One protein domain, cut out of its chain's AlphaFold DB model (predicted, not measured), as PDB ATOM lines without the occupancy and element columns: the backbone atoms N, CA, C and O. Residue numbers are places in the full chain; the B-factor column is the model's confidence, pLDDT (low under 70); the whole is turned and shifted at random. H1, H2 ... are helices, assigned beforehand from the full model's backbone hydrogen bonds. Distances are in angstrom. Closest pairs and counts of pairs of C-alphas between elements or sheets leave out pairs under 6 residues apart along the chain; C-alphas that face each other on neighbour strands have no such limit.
ATOM      1  N   PHE A 106      14.201 -97.336 -21.612       90.56
ATOM      2  CA  PHE A 106      14.995 -97.765 -20.460       90.56
ATOM      3  C   PHE A 106      14.198 -97.798 -19.148       90.56
ATOM      4  O   PHE A 106      14.632 -98.423 -18.183       90.56
ATOM      5  N   ALA A 107      13.060 -97.100 -19.080       84.88
ATOM      6  CA  ALA A 107      12.253 -97.002 -17.876       84.88
ATOM      7  C   ALA A 107      11.169 -98.082 -17.891       84.88
ATOM      8  O   ALA A 107      10.183 -97.972 -18.615       84.88
ATOM      9  N   THR A 108      11.314 -99.107 -17.054       71.81
ATOM     10  CA  THR A 108      10.224-100.058 -16.815       71.81
ATOM     11  C   THR A 108       9.136 -99.354 -16.004       71.81
ATOM     12  O   THR A 108       9.308 -99.073 -14.817       71.81
ATOM     13  N   LEU A 109       8.016 -99.013 -16.648       63.66
ATOM     14  CA  LEU A 109       6.922 -98.254 -16.022       63.66
ATOM     15  C   LEU A 109       6.029 -99.117 -15.114       63.66
ATOM     16  O   LEU A 109       5.235 -98.576 -14.340       63.66
ATOM     17  N   LEU A 110       6.183-100.442 -15.184       54.44
ATOM     18  CA  LEU A 110       5.552-101.424 -14.308       54.44
ATOM     19  C   LEU A 110       6.641-102.140 -13.494       54.44
ATOM     20  O   LEU A 110       7.534-102.741 -14.090       54.44
ATOM     21  N   PRO A 111       6.613-102.086 -12.155       49.50
ATOM     22  CA  PRO A 111       7.620-102.769 -11.355       49.50
ATOM     23  C   PRO A 111       7.497-104.294 -11.534       49.50
ATOM     24  O   PRO A 111       6.374-104.808 -11.584       49.50
ATOM     25  N   PRO A 112       8.615-105.035 -11.616       45.41
ATOM     26  CA  PRO A 112       8.578-106.490 -11.591       45.41
ATOM     27  C   PRO A 112       8.023-106.994 -10.251       45.41
ATOM     28  O   PRO A 112       8.194-106.364  -9.205       45.41
ATOM     29  N   VAL A 113       7.366-108.155 -10.270       43.50
ATOM     30  CA  VAL A 113       6.959-108.855  -9.045       43.50
ATOM     31  C   VAL A 113       8.216-109.430  -8.398       43.50
ATOM     32  O   VAL A 113       8.777-110.409  -8.885       43.50
ATOM     33  N   VAL A 114       8.676-108.816  -7.309       50.66
ATOM     34  CA  VAL A 114       9.812-109.327  -6.533       50.66
ATOM     35  C   VAL A 114       9.295-110.355  -5.530       50.66
ATOM     36  O   VAL A 114       8.670-110.001  -4.529       50.66
ATOM     37  N   LEU A 115       9.564-111.637  -5.785       46.25
ATOM     38  CA  LEU A 115       9.465-112.676  -4.761       46.25
ATOM     39  C   LEU A 115      10.621-112.452  -3.783       46.25
ATOM     40  O   LEU A 115      11.779-112.668  -4.123       46.25
ATOM     41  N   SER A 116      10.309-111.927  -2.602       54.56
ATOM     42  CA  SER A 116      11.308-111.687  -1.561       54.56
ATOM     43  C   SER A 116      11.428-112.920  -0.673       54.56
ATOM     44  O   SER A 116      10.408-113.450  -0.225       54.56
ATOM     45  N   ASP A 117      12.659-113.339  -0.382       59.69
ATOM     46  CA  ASP A 117      12.929-114.300   0.687       59.69
ATOM     47  C   ASP A 117      12.363-113.793   2.026       59.69
ATOM     48  O   ASP A 117      12.281-112.575   2.245       59.69
ATOM     49  N   PRO A 118      11.980-114.700   2.946       58.47
ATOM     50  CA  PRO A 118      11.543-114.300   4.273       58.47
ATOM     51  C   PRO A 118      12.620-113.431   4.948       58.47
ATOM     52  O   PRO A 118      13.815-113.726   4.837       58.47
ATOM     53  N   PRO A 119      12.224-112.346   5.641       63.97
ATOM     54  CA  PRO A 119      13.176-111.432   6.251       63.97
ATOM     55  C   PRO A 119      14.064-112.191   7.239       63.97
ATOM     56  O   PRO A 119      13.574-112.921   8.100       63.97
ATOM     57  N   SER A 120      15.381-112.016   7.115       73.44
ATOM     58  CA  SER A 120      16.334-112.596   8.064       73.44
ATOM     59  C   SER A 120      16.058-112.093   9.483       73.44
ATOM     60  O   SER A 120      15.704-110.929   9.667       73.44
ATOM     61  N   GLU A 121      16.266-112.929  10.499       82.81
ATOM     62  CA  GLU A 121      16.115-112.476  11.883       82.81
ATOM     63  C   GLU A 121      17.119-111.354  12.226       82.81
ATOM     64  O   GLU A 121      18.288-111.421  11.808       82.81
ATOM     65  N   PRO A 122      16.698-110.329  12.997       87.19
ATOM     66  CA  PRO A 122      17.590-109.276  13.463       87.19
ATOM     67  C   PRO A 122      18.748-109.842  14.289       87.19
ATOM     68  O   PRO A 122      18.554-110.596  15.240       87.19
ATOM     69  N   ARG A 123      19.970-109.425  13.960       92.06
ATOM     70  CA  ARG A 123      21.209-109.764  14.672       92.06
ATOM     71  C   ARG A 123      22.041-108.491  14.887       92.06
ATOM     72  O   ARG A 123      23.033-108.272  14.184       92.06
ATOM     73  N   PRO A 124      21.639-107.626  15.837       93.06
ATOM     74  CA  PRO A 124      22.285-106.336  16.041       93.06
ATOM     75  C   PRO A 124      23.751-106.491  16.453       93.06
ATOM     76  O   PRO A 124      24.082-107.200  17.401       93.06
ATOM     77  N   SER A 125      24.642-105.795  15.752       94.31
ATOM     78  CA  SER A 125      26.062-105.705  16.098       94.31
ATOM     79  C   SER A 125      26.669-104.397  15.573       94.31
ATOM     80  O   SER A 125      26.091-103.763  14.677       94.31
ATOM     81  N   PRO A 126      27.842-103.970  16.082       95.25
ATOM     82  CA  PRO A 126      28.553-102.815  15.531       95.25
ATOM     83  C   PRO A 126      28.895-102.977  14.041       95.25
ATOM     84  O   PRO A 126      28.808-102.012  13.278       95.25
ATOM     85  N   LEU A 127      29.229-104.202  13.616       95.62
ATOM     86  CA  LEU A 127      29.495-104.528  12.215       95.62
ATOM     87  C   LEU A 127      28.223-104.386  11.369       95.62
ATOM     88  O   LEU A 127      28.230-103.614  10.415       95.62
ATOM     89  N   ALA A 128      27.111-105.003  11.784       94.50
ATOM     90  CA  ALA A 128      25.827-104.910  11.078       94.50
ATOM     91  C   ALA A 128      25.324-103.458  10.970       94.50
ATOM     92  O   ALA A 128      24.822-103.029   9.933       94.50
ATOM     93  N   THR A 129      25.522-102.651  12.019       95.94
ATOM     94  CA  THR A 129      25.202-101.212  11.993       95.94
ATOM     95  C   THR A 129      26.045-100.461  10.958       95.94
ATOM     96  O   THR A 129      25.549 -99.563  10.274       95.94
ATOM     97  N   THR A 130      27.325-100.815  10.832       96.88
ATOM     98  CA  THR A 130      28.240-100.209   9.857       96.88
ATOM     99  C   THR A 130      27.866-100.612   8.432       96.88
ATOM    100  O   THR A 130      27.769 -99.746   7.563       96.88
ATOM    101  N   GLU A 131      27.572-101.891   8.203       95.88
ATOM    102  CA  GLU A 131      27.120-102.424   6.913       95.88
ATOM    103  C   GLU A 131      25.801-101.786   6.462       95.88
ATOM    104  O   GLU A 131      25.693-101.359   5.313       95.88
ATOM    105  N   ALA A 132      24.837-101.606   7.372       95.88
ATOM    106  CA  ALA A 132      23.584-100.906   7.089       95.88
ATOM    107  C   ALA A 132      23.818 -99.457   6.627       95.88
ATOM    108  O   ALA A 132      23.255 -99.012   5.623       95.88
ATOM    109  N   ARG A 133      24.706 -98.714   7.300       96.31
ATOM    110  CA  ARG A 133      25.070 -97.346   6.882       96.31
ATOM    111  C   ARG A 133      25.780 -97.326   5.527       96.31
ATOM    112  O   ARG A 133      25.485 -96.462   4.703       96.31
ATOM    113  N   GLN A 134      26.672 -98.283   5.270       97.25
ATOM    114  CA  GLN A 134      27.349 -98.418   3.978       97.25
ATOM    115  C   GLN A 134      26.380 -98.796   2.851       97.25
ATOM    116  O   GLN A 134      26.507 -98.280   1.743       97.25
ATOM    117  N   ALA A 135      25.397 -99.662   3.112       96.12
ATOM    118  CA  ALA A 135      24.335 -99.984   2.162       96.12
ATOM    119  C   ALA A 135      23.538 -98.726   1.787       96.12
ATOM    120  O   ALA A 135      23.347 -98.460   0.603       96.12
ATOM    121  N   LEU A 136      23.172 -97.893   2.772       96.88
ATOM    122  CA  LEU A 136      22.464 -96.636   2.507       96.88
ATOM    123  C   LEU A 136      23.292 -95.682   1.639       96.88
ATOM    124  O   LEU A 136      22.761 -95.104   0.692       96.88
ATOM    125  N   TRP A 137      24.587 -95.533   1.924       96.88
ATOM    126  CA  TRP A 137      25.472 -94.678   1.129       96.88
ATOM    127  C   TRP A 137      25.634 -95.183  -0.316       96.88
ATOM    128  O   TRP A 137      25.571 -94.400  -1.270       96.88
ATOM    129  N   ARG A 138      25.776 -96.505  -0.497       96.38
ATOM    130  CA  ARG A 138      25.829 -97.142  -1.824       96.38
ATOM    131  C   ARG A 138      24.532 -96.930  -2.602       96.38
ATOM    132  O   ARG A 138      24.590 -96.559  -3.770       96.38
ATOM    133  N   TRP A 139      23.379 -97.085  -1.952       96.00
ATOM    134  CA  TRP A 139      22.079 -96.796  -2.556       96.00
ATOM    135  C   TRP A 139      21.933 -95.324  -2.960       96.00
ATOM    136  O   TRP A 139      21.508 -95.044  -4.076       96.00
ATOM    137  N   GLN A 140      22.331 -94.370  -2.109       96.56
ATOM    138  CA  GLN A 140      22.278 -92.939  -2.447       96.56
ATOM    139  C   GLN A 140      23.112 -92.615  -3.692       96.56
ATOM    140  O   GLN A 140      22.667 -91.865  -4.561       96.56
ATOM    141  N   SER A 141      24.300 -93.213  -3.794       96.88
ATOM    142  CA  SER A 141      25.188 -93.045  -4.946       96.88
ATOM    143  C   SER A 141      24.586 -93.669  -6.210       96.88
ATOM    144  O   SER A 141      24.539 -93.016  -7.252       96.88
ATOM    145  N   ALA A 142      24.044 -94.888  -6.103       95.75
ATOM    146  CA  ALA A 142      23.362 -95.570  -7.201       95.75
ATOM    147  C   ALA A 142      22.124 -94.796  -7.682       95.75
ATOM    148  O   ALA A 142      21.912 -94.661  -8.882       95.75
ATOM    149  N   LYS A 143      21.349 -94.209  -6.764       96.50
ATOM    150  CA  LYS A 143      20.191 -93.368  -7.089       96.50
ATOM    151  C   LYS A 143      20.586 -92.148  -7.923       96.50
ATOM    152  O   LYS A 143      19.930 -91.862  -8.919       96.50
ATOM    153  N   ILE A 144      21.649 -91.440  -7.536       97.25
ATOM    154  CA  ILE A 144      22.138 -90.270  -8.283       97.25
ATOM    155  C   ILE A 144      22.623 -90.682  -9.676       97.25
ATOM    156  O   ILE A 144      22.336 -89.988 -10.652       97.25
ATOM    157  N   GLU A 145      23.343 -91.801  -9.782       97.06
ATOM    158  CA  GLU A 145      23.821 -92.290 -11.078       97.06
ATOM    159  C   GLU A 145      22.666 -92.716 -11.985       97.06
ATOM    160  O   GLU A 145      22.640 -92.329 -13.149       97.06
ATOM    161  N   ALA A 146      21.663 -93.412 -11.446       96.69
ATOM    162  CA  ALA A 146      20.458 -93.786 -12.178       96.69
ATOM    163  C   ALA A 146      19.698 -92.564 -12.713       96.69
ATOM    164  O   ALA A 146      19.312 -92.534 -13.880       96.69
ATOM    165  N   GLU A 147      19.529 -91.521 -11.894       97.00
ATOM    166  CA  GLU A 147      18.883 -90.268 -12.311       97.00
ATOM    167  C   GLU A 147      19.661 -89.568 -13.441       97.00
ATOM    168  O   GLU A 147      19.062 -89.080 -14.402       97.00
ATOM    169  N   ARG A 148      21.000 -89.556 -13.372       97.69
ATOM    170  CA  ARG A 148      21.862 -88.985 -14.422       97.69
ATOM    171  C   ARG A 148      21.874 -89.819 -15.695       97.69
ATOM    172  O   ARG A 148      21.845 -89.253 -16.784       97.69
ATOM    173  N   ALA A 149      21.948 -91.142 -15.580       96.94
ATOM    174  CA  ALA A 149      21.916 -92.052 -16.718       96.94
ATOM    175  C   ALA A 149      20.577 -91.941 -17.460       96.94
ATOM    176  O   ALA A 149      20.572 -91.772 -18.675       96.94
ATOM    177  N   ALA A 150      19.458 -91.891 -16.730       96.62
ATOM    178  CA  ALA A 150      18.137 -91.657 -17.306       96.62
ATOM    179  C   ALA A 150      18.043 -90.315 -18.053       96.62
ATOM    180  O   ALA A 150      17.459 -90.252 -19.132       96.62
ATOM    181  N   GLN A 151      18.623 -89.238 -17.510       96.81
ATOM    182  CA  GLN A 151      18.654 -87.946 -18.204       96.81
ATOM    183  C   GLN A 151      19.509 -88.006 -19.479       96.81
ATOM    184  O   GLN A 151      19.061 -87.547 -20.523       96.81
ATOM    185  N   ARG A 152      20.689 -88.640 -19.427       96.69
ATOM    186  CA  ARG A 152      21.547 -88.835 -20.610       96.69
ATOM    187  C   ARG A 152      20.861 -89.644 -21.708       96.69
ATOM    188  O   ARG A 152      21.015 -89.307 -22.871       96.69
ATOM    189  N   ALA A 153      20.104 -90.676 -21.342       96.31
ATOM    190  CA  ALA A 153      19.339 -91.474 -22.295       96.31
ATOM    191  C   ALA A 153      18.233 -90.662 -22.985       96.31
ATOM    192  O   ALA A 153      18.024 -90.805 -24.183       96.31
ATOM    193  N   VAL A 154      17.561 -89.762 -22.259       95.69
ATOM    194  CA  VAL A 154      16.567 -88.845 -22.847       95.69
ATOM    195  C   VAL A 154      17.201 -87.827 -23.795       95.69
ATOM    196  O   VAL A 154      16.593 -87.481 -24.803       95.69
ATOM    197  N   ASP A 155      18.398 -87.343 -23.467       95.12
ATOM    198  CA  ASP A 155      19.119 -86.342 -24.262       95.12
ATOM    199  C   ASP A 155      19.955 -86.972 -25.397       95.12
ATOM    200  O   ASP A 155      20.693 -86.266 -26.089       95.12
ATOM    201  N   ALA A 156      19.873 -88.296 -25.576       92.75
ATOM    202  CA  ALA A 156      20.649 -89.038 -26.559       92.75
ATOM    203  C   ALA A 156      20.234 -88.709 -28.001       92.75
ATOM    204  O   ALA A 156      19.071 -88.435 -28.301       92.75
ATOM    205  N   THR A 157      21.201 -88.788 -28.911       88.31
ATOM    206  CA  THR A 157      20.966 -88.758 -30.361       88.31
ATOM    207  C   THR A 157      20.747 -90.172 -30.890       88.31
ATOM    208  O   THR A 157      21.164 -91.135 -30.245       88.31
ATOM    209  N   ASP A 158      20.182 -90.309 -32.092       88.00
ATOM    210  CA  ASP A 158      19.916 -91.617 -32.719       88.00
ATOM    211  C   ASP A 158      21.155 -92.538 -32.750       88.00
ATOM    212  O   ASP A 158      21.039 -93.740 -32.541       88.00
ATOM    213  N   GLU A 159      22.359 -91.981 -32.924       89.12
ATOM    214  CA  GLU A 159      23.620 -92.742 -32.955       89.12
ATOM    215  C   GLU A 159      24.030 -93.336 -31.594       89.12
ATOM    216  O   GLU A 159      24.768 -94.318 -31.543       89.12
ATOM    217  N   THR A 160      23.587 -92.738 -30.483       92.88
ATOM    218  CA  THR A 160      23.996 -93.119 -29.113       92.88
ATOM    219  C   THR A 160      22.845 -93.633 -28.252       92.88
ATOM    220  O   THR A 160      23.080 -94.104 -27.136       92.88
ATOM    221  N   ALA A 161      21.614 -93.567 -28.768       91.81
ATOM    222  CA  ALA A 161      20.389 -93.862 -28.042       91.81
ATOM    223  C   ALA A 161      20.406 -95.257 -27.414       91.81
ATOM    224  O   ALA A 161      20.186 -95.378 -26.212       91.81
ATOM    225  N   ASP A 162      20.732 -96.300 -28.176       92.81
ATOM    226  CA  ASP A 162      20.685 -97.682 -27.680       92.81
ATOM    227  C   ASP A 162      21.650 -97.922 -26.514       92.81
ATOM    228  O   ASP A 162      21.260 -98.463 -25.477       92.81
ATOM    229  N   ALA A 163      22.895 -97.457 -26.641       95.50
ATOM    230  CA  ALA A 163      23.906 -97.618 -25.600       95.50
ATOM    231  C   ALA A 163      23.545 -96.842 -24.322       95.50
ATOM    232  O   ALA A 163      23.700 -97.357 -23.212       95.50
ATOM    233  N   LEU A 164      23.040 -95.612 -24.463       96.25
ATOM    234  CA  LEU A 164      22.632 -94.793 -23.318       96.25
ATOM    235  C   LEU A 164      21.342 -95.313 -22.669       96.25
ATOM    236  O   LEU A 164      21.224 -95.268 -21.444       96.25
ATOM    237  N   ASN A 165      20.415 -95.867 -23.453       94.88
ATOM    238  CA  ASN A 165      19.224 -96.548 -22.949       94.88
ATOM    239  C   ASN A 165      19.598 -97.783 -22.119       94.88
ATOM    240  O   ASN A 165      19.065 -97.965 -21.025       94.88
ATOM    241  N   GLU A 166      20.532 -98.608 -22.595       94.44
ATOM    242  CA  GLU A 166      21.010 -99.772 -21.838       94.44
ATOM    243  C   GLU A 166      21.719 -99.349 -20.545       94.44
ATOM    244  O   GLU A 166      21.421 -99.869 -19.472       94.44
ATOM    245  N   GLN A 167      22.581 -98.328 -20.609       95.88
ATOM    246  CA  GLN A 167      23.234 -97.785 -19.417       95.88
ATOM    247  C   GLN A 167      22.219 -97.267 -18.386       95.88
ATOM    248  O   GLN A 167      22.387 -97.485 -17.185       95.88
ATOM    249  N   ALA A 168      21.170 -96.576 -18.836       96.38
ATOM    250  CA  ALA A 168      20.111 -96.093 -17.957       96.38
ATOM    251  C   ALA A 168      19.310 -97.241 -17.332       96.38
ATOM    252  O   ALA A 168      19.004 -97.179 -16.140       96.38
ATOM    253  N   ARG A 169      19.011 -98.291 -18.104       94.50
ATOM    254  CA  ARG A 169      18.314 -99.491 -17.625       94.50
ATOM    255  C   ARG A 169      19.111-100.186 -16.525       94.50
ATOM    256  O   ARG A 169      18.570-100.422 -15.446       94.50
ATOM    257  N   GLU A 170      20.397-100.427 -16.760       93.81
ATOM    258  CA  GLU A 170      21.280-101.051 -15.773       93.81
ATOM    259  C   GLU A 170      21.419-100.181 -14.517       93.81
ATOM    260  O   GLU A 170      21.306-100.674 -13.397       93.81
ATOM    261  N   ALA A 171      21.588 -98.865 -14.667       95.62
ATOM    262  CA  ALA A 171      21.702 -97.971 -13.517       95.62
ATOM    263  C   ALA A 171      20.418 -97.943 -12.663       95.62
ATOM    264  O   ALA A 171      20.499 -97.943 -11.432       95.62
ATOM    265  N   LEU A 172      19.236 -97.954 -13.294       93.44
ATOM    266  CA  LEU A 172      17.949 -98.056 -12.598       93.44
ATOM    267  C   LEU A 172      17.804 -99.397 -11.870       93.44
ATOM    268  O   LEU A 172      17.402 -99.408 -10.706       93.44
ATOM    269  N   TYR A 173      18.176-100.499 -12.522       91.06
ATOM    270  CA  TYR A 173      18.164-101.832 -11.921       91.06
ATOM    271  C   TYR A 173      19.094-101.921 -10.704       91.06
ATOM    272  O   TYR A 173      18.678-102.350  -9.629       91.06
ATOM    273  N   GLN A 174      20.327-101.422 -10.824       91.69
ATOM    274  CA  GLN A 174      21.271-101.365  -9.708       91.69
ATOM    275  C   GLN A 174      20.727-100.530  -8.546       91.69
ATOM    276  O   GLN A 174      20.855-100.932  -7.390       91.69
ATOM    277  N   ALA A 175      20.098 -99.382  -8.813       92.69
ATOM    278  CA  ALA A 175      19.501 -98.564  -7.759       92.69
ATOM    279  C   ALA A 175      18.378 -99.300  -7.002       92.69
ATOM    280  O   ALA A 175      18.283 -99.147  -5.781       92.69
ATOM    281  N   ASP A 176      17.575-100.111  -7.695       89.81
ATOM    282  CA  ASP A 176      16.529-100.944  -7.089       89.81
ATOM    283  C   ASP A 176      17.124-102.073  -6.232       89.81
ATOM    284  O   ASP A 176      16.798-102.197  -5.048       89.81
ATOM    285  N   GLN A 177      18.118-102.800  -6.757       89.56
ATOM    286  CA  GLN A 177      18.861-103.803  -5.984       89.56
ATOM    287  C   GLN A 177      19.480-103.206  -4.714       89.56
ATOM    288  O   GLN A 177      19.383-103.784  -3.632       89.56
ATOM    289  N   ARG A 178      20.068-102.004  -4.797       93.19
ATOM    290  CA  ARG A 178      20.623-101.336  -3.609       93.19
ATOM    291  C   ARG A 178      19.551-100.900  -2.616       93.19
ATOM    292  O   ARG A 178      19.847-100.826  -1.426       93.19
ATOM    293  N   ALA A 179      18.327-100.611  -3.055       91.81
ATOM    294  CA  ALA A 179      17.228-100.317  -2.137       91.81
ATOM    295  C   ALA A 179      16.849-101.570  -1.330       91.81
ATOM    296  O   ALA A 179      16.632-101.484  -0.119       91.81
ATOM    297  N   PHE A 180      16.860-102.736  -1.981       89.75
ATOM    298  CA  PHE A 180      16.680-104.025  -1.323       89.75
ATOM    299  C   PHE A 180      17.828-104.353  -0.348       89.75
ATOM    300  O   PHE A 180      17.561-104.709   0.802       89.75
ATOM    301  N   ASP A 181      19.089-104.117  -0.731       91.69
ATOM    302  CA  ASP A 181      20.258-104.276   0.158       91.69
ATOM    303  C   ASP A 181      20.126-103.426   1.435       91.69
ATOM    304  O   ASP A 181      20.488-103.860   2.535       91.69
ATOM    305  N   VAL A 182      19.595-102.204   1.308       94.12
ATOM    306  CA  VAL A 182      19.299-101.325   2.449       94.12
ATOM    307  C   VAL A 182      18.220-101.944   3.333       94.12
ATOM    308  O   VAL A 182      18.367-101.935   4.555       94.12
ATOM    309  N   ALA A 183      17.161-102.511   2.748       91.50
ATOM    310  CA  ALA A 183      16.101-103.178   3.504       91.50
ATOM    311  C   ALA A 183      16.625-104.350   4.322       91.50
ATOM    312  O   ALA A 183      16.404-104.392   5.535       91.50
ATOM    313  N   GLN A 184      17.400-105.230   3.694       91.44
ATOM    314  CA  GLN A 184      17.991-106.370   4.379       91.44
ATOM    315  C   GLN A 184      18.980-105.940   5.465       91.44
ATOM    316  O   GLN A 184      18.875-106.392   6.604       91.44
ATOM    317  N   SER A 185      19.901-105.024   5.154       93.31
ATOM    318  CA  SER A 185      20.960-104.632   6.092       93.31
ATOM    319  C   SER A 185      20.411-103.904   7.325       93.31
ATOM    320  O   SER A 185      20.864-104.158   8.439       93.31
ATOM    321  N   TYR A 186      19.411-103.025   7.163       94.69
ATOM    322  CA  TYR A 186      18.764-102.357   8.302       94.69
ATOM    323  C   TYR A 186      17.952-103.331   9.155       94.69
ATOM    324  O   TYR A 186      17.993-103.230  10.381       94.69
ATOM    325  N   ASN A 187      17.276-104.295   8.527       93.00
ATOM    326  CA  ASN A 187      16.567-105.351   9.237       93.00
ATOM    327  C   ASN A 187      17.531-106.228  10.063       93.00
ATOM    328  O   ASN A 187      17.323-106.403  11.262       93.00
ATOM    329  N   ILE A 188      18.643-106.686   9.473       93.88
ATOM    330  CA  ILE A 188      19.691-107.444  10.184       93.88
ATOM    331  C   ILE A 188      20.261-106.626  11.348       93.88
ATOM    332  O   ILE A 188      20.453-107.156  12.439       93.88
ATOM    333  N   ALA A 189      20.497-105.327  11.157       94.81
ATOM    334  CA  ALA A 189      21.008-104.454  12.209       94.81
ATOM    335  C   ALA A 189      19.982-104.136  13.319       94.81
ATOM    336  O   ALA A 189      20.355-103.511  14.312       94.81
ATOM    337  N   GLY A 190      18.711-104.535  13.173       94.31
ATOM    338  CA  GLY A 190      17.632-104.173  14.097       94.31
ATOM    339  C   GLY A 190      17.331-102.669  14.111       94.31
ATOM    340  O   GLY A 190      16.910-102.129  15.132       94.31
ATOM    341  N   LEU A 191      17.599-101.979  13.001       94.06
ATOM    342  CA  LEU A 191      17.429-100.535  12.859       94.06
ATOM    343  C   LEU A 191      16.124-100.203  12.120       94.06
ATOM    344  O   LEU A 191      15.704-100.953  11.237       94.06
ATOM    345  N   PRO A 192      15.496 -99.049  12.409       92.50
ATOM    346  CA  PRO A 192      14.335 -98.595  11.652       92.50
ATOM    347  C   PRO A 192      14.714 -98.353  10.187       92.50
ATOM    348  O   PRO A 192      15.711 -97.688   9.896       92.50
ATOM    349  N   HIS A 193      13.904 -98.876   9.265       89.56
ATOM    350  CA  HIS A 193      14.175 -98.777   7.835       89.56
ATOM    351  C   HIS A 193      14.155 -97.308   7.361       89.56
ATOM    352  O   HIS A 193      13.192 -96.584   7.643       89.56
ATOM    353  N   PRO A 194      15.195 -96.833   6.653       91.44
ATOM    354  CA  PRO A 194      15.229 -95.475   6.135       91.44
ATOM    355  C   PRO A 194      14.274 -95.338   4.947       91.44
ATOM    356  O   PRO A 194      13.943 -96.303   4.268       91.44
ATOM    357  N   ARG A 195      13.850 -94.107   4.646       88.31
ATOM    358  CA  ARG A 195      13.047 -93.847   3.445       88.31
ATOM    359  C   ARG A 195      13.917 -93.955   2.192       88.31
ATOM    360  O   ARG A 195      14.712 -93.056   1.919       88.31
ATOM    361  N   THR A 196      13.717 -95.009   1.411       86.81
ATOM    362  CA  THR A 196      14.371 -95.249   0.119       86.81
ATOM    363  C   THR A 196      13.415 -94.929  -1.035       86.81
ATOM    364  O   THR A 196      12.767 -95.796  -1.608       86.81
ATOM    365  N   ASN A 197      13.286 -93.645  -1.383       88.44
ATOM    366  CA  ASN A 197      12.451 -93.251  -2.526       88.44
ATOM    367  C   ASN A 197      13.118 -93.650  -3.854       88.44
ATOM    368  O   ASN A 197      14.311 -93.375  -4.011       88.44
ATOM    369  N   PRO A 198      12.373 -94.189  -4.834       87.94
ATOM    370  CA  PRO A 198      12.943 -94.595  -6.116       87.94
ATOM    371  C   PRO A 198      13.640 -93.426  -6.847       87.94
ATOM    372  O   PRO A 198      13.328 -92.255  -6.577       87.94
ATOM    373  N   PRO A 199      14.575 -93.718  -7.773       91.88
ATOM    374  CA  PRO A 199      15.159 -92.713  -8.655       91.88
ATOM    375  C   PRO A 199      14.092 -91.873  -9.360       91.88
ATOM    376  O   PRO A 199      13.084 -92.378  -9.857       91.88
ATOM    377  N   VAL A 200      14.309 -90.563  -9.405       92.56
ATOM    378  CA  VAL A 200      13.378 -89.632 -10.036       92.56
ATOM    379  C   VAL A 200      13.667 -89.548 -11.535       92.56
ATOM    380  O   VAL A 200      14.606 -88.885 -11.962       92.56
ATOM    381  N   LEU A 201      12.803 -90.153 -12.351       92.62
ATOM    382  CA  LEU A 201      12.935 -90.103 -13.810       92.62
ATOM    383  C   LEU A 201      12.841 -88.665 -14.374       92.62
ATOM    384  O   LEU A 201      12.207 -87.794 -13.754       92.62
ATOM    385  N   PRO A 202      13.394 -88.394 -15.570       94.56
ATOM    386  CA  PRO A 202      13.188 -87.136 -16.290       94.56
ATOM    387  C   PRO A 202      11.703 -86.814 -16.477       94.56
ATOM    388  O   PRO A 202      10.873 -87.713 -16.602       94.56
TER     389      PRO A 202
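What this domain is: This is residues 106 to 202 of the 339 residues of an uncharacterized protein of Porphyrobacter sp. IPPAS B-1204 (UniProt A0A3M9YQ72). A long helical hairpin, H1 and H2 side by side, makes the length of the domain. Residues 189 to 202 fold back along it as an extended tail, and residues 106 to 125 loop along another side, where residues 109 to 115 stick out. The printed part has 97 residues, with two named helices, H1 then H2, and no named strand: all helix. It is loose, with a radius of gyration of the C-alphas of 15.6 A, and spans 51 by 25 by 18 A.

Where its parts are: Find C-alpha 126 at (28.553, -102.815, 15.531); from there H1, residues 126 to 154, runs 42.6 A. H2, residues 161 to 188, runs 40.6 A to C-alpha 188 at (19.691, -107.444, 10.184).

How they stand to each other: Look at Ala 146 and Ala 171, where H1 and H2 touch; their C-alphas, the closest, are 4.6 A apart. This hairpin runs opposite ways at a shallow tilt of 20 degrees. In H1 and H2 every O i to N i+4 pair is within hydrogen-bond range.

The domain as a whole: The C-alphas farthest apart, of Ser 125 and Asp 158, are 51.2 A apart. The printed part has no cut, and the link from H1 to H2 is short, with 6 residues. Residues 109 to 119 have pLDDT under 70.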